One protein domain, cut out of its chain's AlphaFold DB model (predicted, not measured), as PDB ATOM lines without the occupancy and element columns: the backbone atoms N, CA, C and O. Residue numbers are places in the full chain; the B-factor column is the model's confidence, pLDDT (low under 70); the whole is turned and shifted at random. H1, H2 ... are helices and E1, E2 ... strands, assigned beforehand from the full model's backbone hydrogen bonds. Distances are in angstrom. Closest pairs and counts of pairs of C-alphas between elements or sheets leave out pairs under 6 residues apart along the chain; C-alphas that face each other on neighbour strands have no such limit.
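Overview. This is residues 71 to 112 of the 463 residues of an uncharacterized protein of Pyrus ussuriensis x Pyrus communis (UniProt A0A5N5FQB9). The chain runs round a small, nearly closed ring: the two-stranded hairpin E1 and E2 stands at one end, H1 makes one side, residues 98 to 100 lead back along the other, and H2 runs in toward the first half of H1. The printed part has 42 residues with two named helices and two named strands, in the order H1, E1, E2, H2. The sheet is E1 - E2, antiparallel, and the class is mixed, helices and strands. The whole is compact, with a radius of gyration of the C-alphas of 10.3 A and spans of 26 by 20 by 19 A.

Along the chain. E1 is residues 89 to 92, 9.2 A from first to last C-alpha, and E2 is residues 95 to 97, 6.4 A. H1, residues 73 to 82, is 14.1 A long and begins at C-alpha 73 (48.578, -45.028, -10.084). H2, residues 101 to 107, is 9.9 A long and ends at C-alpha 107 (50.010, -34.989, -9.799).

Arrangement. E1 and E2 form a hairpin, antiparallel at 142 degrees, with N 90 and O 97 at 2.8 A and N 95 and O 92 at 2.9 A, within hydrogen-bond range. Residues 83 to 84 pair briefly with residues 89 to 90 of E1, antiparallel. The closest C-alphas of H1 and E1 are those of Phe 82 and Phe 90, 5.0 A apart. H1 and H2 only just touch, with 3 pairs of C-alphas within 8 A, the closest being Leu 75 and Val 107 at 6.4 A. They run opposite ways at a steep tilt of 48 degrees. H1 and E2 are apart, as are E1 and H2. In H1 and H2 every O i to N i+4 pair is within hydrogen-bond range.

Size, cuts and confidence. The C-alphas of Arg 93 and Arg 111 are the two farthest apart, at 28.5 A. The printed part has no cut and no long link. The mean pLDDT of the printed part is 81.9; residue 101 and residues 110 to 112 are under 70.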
ATOM      1  N   ILE A  71      51.898 -42.288  -5.122       76.06
ATOM      2  CA  ILE A  71      51.537 -42.113  -6.516       76.06
ATOM      3  C   ILE A  71      50.197 -42.813  -6.669       76.06
ATOM      4  O   ILE A  71      50.108 -44.044  -6.649       76.06
ATOM      5  N   LYS A  72      49.131 -42.026  -6.816       83.19
ATOM      6  CA  LYS A  72      47.855 -42.564  -7.266       83.19
ATOM      7  C   LYS A  72      48.108 -43.068  -8.676       83.19
ATOM      8  O   LYS A  72      48.216 -42.274  -9.607       83.19
ATOM      9  N   HIS A  73      48.256 -44.384  -8.812       78.25
ATOM     10  CA  HIS A  73      48.578 -45.028 -10.084       78.25
ATOM     11  C   HIS A  73      47.631 -44.576 -11.207       78.25
ATOM     12  O   HIS A  73      48.067 -44.447 -12.344       78.25
ATOM     13  N   GLU A  74      46.377 -44.256 -10.879       85.12
ATOM     14  CA  GLU A  74      45.383 -43.682 -11.791       85.12
ATOM     15  C   GLU A  74      45.763 -42.279 -12.298       85.12
ATOM     16  O   GLU A  74      45.724 -42.042 -13.503       85.12
ATOM     17  N   LEU A  75      46.194 -41.367 -11.416       82.62
ATOM     18  CA  LEU A  75      46.631 -40.015 -11.801       82.62
ATOM     19  C   LEU A  75      47.916 -40.052 -12.623       82.62
ATOM     20  O   LEU A  75      48.036 -39.360 -13.626       82.62
ATOM     21  N   PHE A  76      48.869 -40.895 -12.235       82.94
ATOM     22  CA  PHE A  76      50.117 -41.027 -12.977       82.94
ATOM     23  C   PHE A  76      49.904 -41.673 -14.349       82.94
ATOM     24  O   PHE A  76      50.453 -41.210 -15.342       82.94
ATOM     25  N   SER A  77      49.058 -42.705 -14.427       82.81
ATOM     26  CA  SER A  77      48.737 -43.341 -15.709       82.81
ATOM     27  C   SER A  77      47.988 -42.379 -16.623       82.81
ATOM     28  O   SER A  77      48.339 -42.268 -17.786       82.81
ATOM     29  N   THR A  78      46.997 -41.640 -16.113       85.12
ATOM     30  CA  THR A  78      46.285 -40.631 -16.917       85.12
ATOM     31  C   THR A  78      47.220 -39.522 -17.384       85.12
ATOM     32  O   THR A  78      47.214 -39.200 -18.565       85.12
ATOM     33  N   THR A  79      48.097 -39.027 -16.510       87.44
ATOM     34  CA  THR A  79      49.172 -38.092 -16.871       87.44
ATOM     35  C   THR A  79      49.997 -38.657 -18.031       87.44
ATOM     36  O   THR A  79      50.058 -38.048 -19.088       87.44
ATOM     37  N   LEU A  80      50.540 -39.871 -17.919       86.62
ATOM     38  CA  LEU A  80      51.323 -40.469 -19.006       86.62
ATOM     39  C   LEU A  80      50.528 -40.706 -20.299       86.62
ATOM     40  O   LEU A  80      51.089 -40.557 -21.378       86.62
ATOM     41  N   LEU A  81      49.248 -41.086 -20.211       91.62
ATOM     42  CA  LEU A  81      48.410 -41.339 -21.389       91.62
ATOM     43  C   LEU A  81      48.081 -40.061 -22.161       91.62
ATOM     44  O   LEU A  81      47.955 -40.110 -23.381       91.62
ATOM     45  N   PHE A  82      47.885 -38.951 -21.453       91.19
ATOM     46  CA  PHE A  82      47.522 -37.681 -22.073       91.19
ATOM     47  C   PHE A  82      48.742 -36.811 -22.372       91.19
ATOM     48  O   PHE A  82      48.610 -35.834 -23.096       91.19
ATOM     49  N   TRP A  83      49.921 -37.133 -21.841       94.25
ATOM     50  CA  TRP A  83      51.122 -36.335 -22.044       94.25
ATOM     51  C   TRP A  83      51.712 -36.522 -23.442       94.25
ATOM     52  O   TRP A  83      52.207 -37.594 -23.798       94.25
ATOM     53  N   ASN A  84      51.740 -35.440 -24.211       89.44
ATOM     54  CA  ASN A  84      52.419 -35.390 -25.489       89.44
ATOM     55  C   ASN A  84      53.858 -34.902 -25.307       89.44
ATOM     56  O   ASN A  84      54.114 -33.739 -24.997       89.44
ATOM     57  N   ILE A  85      54.814 -35.803 -25.534       84.00
ATOM     58  CA  ILE A  85      56.249 -35.530 -25.372       84.00
ATOM     59  C   ILE A  85      56.741 -34.479 -26.382       84.00
ATOM     60  O   ILE A  85      57.642 -33.709 -26.066       84.00
ATOM     61  N   GLY A  86      56.155 -34.421 -27.583       91.75
ATOM     62  CA  GLY A  86      56.591 -33.500 -28.636       91.75
ATOM     63  C   GLY A  86      56.203 -32.046 -28.373       91.75
ATOM     64  O   GLY A  86      56.908 -31.137 -28.801       91.75
ATOM     65  N   THR A  87      55.093 -31.824 -27.665       88.50
ATOM     66  CA  THR A  87      54.564 -30.483 -27.384       88.50
ATOM     67  C   THR A  87      54.658 -30.085 -25.915       88.50
ATOM     68  O   THR A  87      54.482 -28.907 -25.622       88.50
ATOM     69  N   ASN A  88      54.977 -31.018 -25.006       85.06
ATOM     70  CA  ASN A  88      55.004 -30.801 -23.554       85.06
ATOM     71  C   ASN A  88      53.628 -30.361 -22.999       85.06
ATOM     72  O   ASN A  88      53.527 -29.480 -22.145       85.06
ATOM     73  N   ILE A  89      52.551 -30.935 -23.547       90.69
ATOM     74  CA  ILE A  89      51.152 -30.564 -23.287       90.69
ATOM     75  C   ILE A  89      50.327 -31.828 -23.022       90.69
ATOM     76  O   ILE A  89      50.601 -32.884 -23.589       90.69
ATOM     77  N   PHE A  90      49.295 -31.726 -22.180       89.75
ATOM     78  CA  PHE A  90      48.286 -32.770 -22.046       89.75
ATOM     79  C   PHE A  90      47.210 -32.662 -23.136       89.75
ATOM     80  O   PHE A  90      46.441 -31.700 -23.173       89.75
ATOM     81  N   ASP A  91      47.109 -33.678 -23.987       89.69
ATOM     82  CA  ASP A  91      46.134 -33.765 -25.071       89.69
ATOM     83  C   ASP A  91      44.808 -34.354 -24.572       89.69
ATOM     84  O   ASP A  91      44.545 -35.556 -24.651       89.69
ATOM     85  N   PHE A  92      43.922 -33.499 -24.060       87.44
ATOM     86  CA  PHE A  92      42.559 -33.902 -23.719       87.44
ATOM     87  C   PHE A  92      41.609 -33.721 -24.911       87.44
ATOM     88  O   PHE A  92      41.772 -32.831 -25.741       87.44
ATOM     89  N   ARG A  93      40.507 -34.487 -24.947       84.81
ATOM     90  CA  ARG A  93      39.427 -34.285 -25.943       84.81
ATOM     91  C   ARG A  93      38.822 -32.876 -25.924       84.81
ATOM     92  O   ARG A  93      38.208 -32.475 -26.904       84.81
ATOM     93  N   ARG A  94      38.949 -32.153 -24.806       85.56
ATOM     94  CA  ARG A  94      38.472 -30.768 -24.657       85.56
ATOM     95  C   ARG A  94      39.483 -29.722 -25.140       85.56
ATOM     96  O   ARG A  94      39.168 -28.539 -25.096       85.56
ATOM     97  N   GLY A  95      40.649 -30.153 -25.610       91.00
ATOM     98  CA  GLY A  95      41.730 -29.300 -26.074       91.00
ATOM     99  C   GLY A  95      43.039 -29.558 -25.320       91.00
ATOM    100  O   GLY A  95      43.027 -30.189 -24.258       91.00
ATOM    101  N   PRO A  96      44.160 -29.078 -25.875       88.12
ATOM    102  CA  PRO A  96      45.460 -29.117 -25.220       88.12
ATOM    103  C   PRO A  96      45.429 -28.321 -23.912       88.12
ATOM    104  O   PRO A  96      44.998 -27.168 -23.893       88.12
ATOM    105  N   ILE A  97      45.909 -28.917 -22.824       92.31
ATOM    106  CA  ILE A  97      46.137 -28.232 -21.548       92.31
ATOM    107  C   ILE A  97      47.627 -28.321 -21.246       92.31
ATOM    108  O   ILE A  97      48.153 -29.405 -21.010       92.31
ATOM    109  N   SER A  98      48.322 -27.188 -21.255       86.25
ATOM    110  CA  SER A  98      49.678 -27.123 -20.712       86.25
ATOM    111  C   SER A  98      49.575 -27.234 -19.197       86.25
ATOM    112  O   SER A  98      48.967 -26.355 -18.580       86.25
ATOM    113  N   PRO A  99      50.122 -28.282 -18.574       80.56
ATOM    114  CA  PRO A  99      50.107 -28.341 -17.132       80.56
ATOM    115  C   PRO A  99      50.979 -27.250 -16.559       80.56
ATOM    116  O   PRO A  99      52.132 -27.062 -16.952       80.56
ATOM    117  N   THR A 100      50.420 -26.537 -15.599       82.75
ATOM    118  CA  THR A 100      51.205 -25.627 -14.789       82.75
ATOM    119  C   THR A 100      52.139 -26.431 -13.887       82.75
ATOM    120  O   THR A 100      51.906 -27.601 -13.569       82.75
ATOM    121  N   ILE A 101      53.206 -25.787 -13.418       68.81
ATOM    122  CA  ILE A 101      54.094 -26.360 -12.396       68.81
ATOM    123  C   ILE A 101      53.288 -26.787 -11.154       68.81
ATOM    124  O   ILE A 101      53.637 -27.767 -10.502       68.81
ATOM    125  N   LEU A 102      52.179 -26.094 -10.866       70.12
ATOM    126  CA  LEU A 102      51.262 -26.433  -9.782       70.12
ATOM    127  C   LEU A 102      50.469 -27.720 -10.064       70.12
ATOM    128  O   LEU A 102      50.344 -28.554  -9.172       70.12
ATOM    129  N   ASP A 103      50.006 -27.919 -11.301       76.50
ATOM    130  CA  ASP A 103      49.325 -29.154 -11.717       76.50
ATOM    131  C   ASP A 103      50.269 -30.356 -11.622       76.50
ATOM    132  O   ASP A 103      49.903 -31.404 -11.091       76.50
ATOM    133  N   MET A 104      51.522 -30.188 -12.060       77.44
ATOM    134  CA  MET A 104      52.548 -31.226 -11.926       77.44
ATOM    135  C   MET A 104      52.863 -31.496 -10.454       77.44
ATOM    136  O   MET A 104      52.889 -32.653 -10.040       77.44
ATOM    137  N   ALA A 105      53.020 -30.451  -9.635       73.56
ATOM    138  CA  ALA A 105      53.185 -30.604  -8.195       73.56
ATOM    139  C   ALA A 105      52.034 -31.419  -7.590       73.56
ATOM    140  O   ALA A 105      52.282 -32.363  -6.847       73.56
ATOM    141  N   GLN A 106      50.790 -31.154  -7.980       74.69
ATOM    142  CA  GLN A 106      49.631 -31.891  -7.488       74.69
ATOM    143  C   GLN A 106      49.588 -33.353  -7.968       74.69
ATOM    144  O   GLN A 106      49.303 -34.245  -7.165       74.69
ATOM    145  N   VAL A 107      49.908 -33.624  -9.240       71.62
ATOM    146  CA  VAL A 107      50.010 -34.989  -9.799       71.62
ATOM    147  C   VAL A 107      51.064 -35.809  -9.058       71.62
ATOM    148  O   VAL A 107      50.838 -36.980  -8.742       71.62
ATOM    149  N   PHE A 108      52.192 -35.183  -8.728       70.06
ATOM    150  CA  PHE A 108      53.273 -35.791  -7.961       70.06
ATOM    151  C   PHE A 108      53.083 -35.658  -6.443       70.06
ATOM    152  O   PHE A 108      53.999 -35.966  -5.696       70.06
ATOM    153  N   GLY A 109      51.923 -35.213  -5.946       70.06
ATOM    154  CA  GLY A 109      51.667 -35.082  -4.505       70.06
ATOM    155  C   GLY A 109      52.634 -34.145  -3.764       70.06
ATOM    156  O   GLY A 109      52.791 -34.257  -2.549       70.06
ATOM    157  N   LEU A 110      53.287 -33.237  -4.484       67.25
ATOM    158  CA  LEU A 110      54.193 -32.231  -3.957       67.25
ATOM    159  C   LEU A 110      53.375 -31.098  -3.341       67.25
ATOM    160  O   LEU A 110      52.443 -30.562  -3.944       67.25
ATOM    161  N   ARG A 111      53.736 -30.706  -2.120       68.62
ATOM    162  CA  ARG A 111      53.144 -29.543  -1.463       68.62
ATOM    163  C   ARG A 111      53.708 -28.288  -2.122       68.62
ATOM    164  O   ARG A 111      54.920 -28.103  -2.126       68.62
ATOM    165  N   SER A 112      52.853 -27.417  -2.651       57.19
ATOM    166  CA  SER A 112      53.275 -26.103  -3.139       57.19
ATOM    167  C   SER A 112      53.821 -25.278  -1.965       57.19
ATOM    168  O   SER A 112      53.054 -24.708  -1.188       57.19
TER     169      SER A 112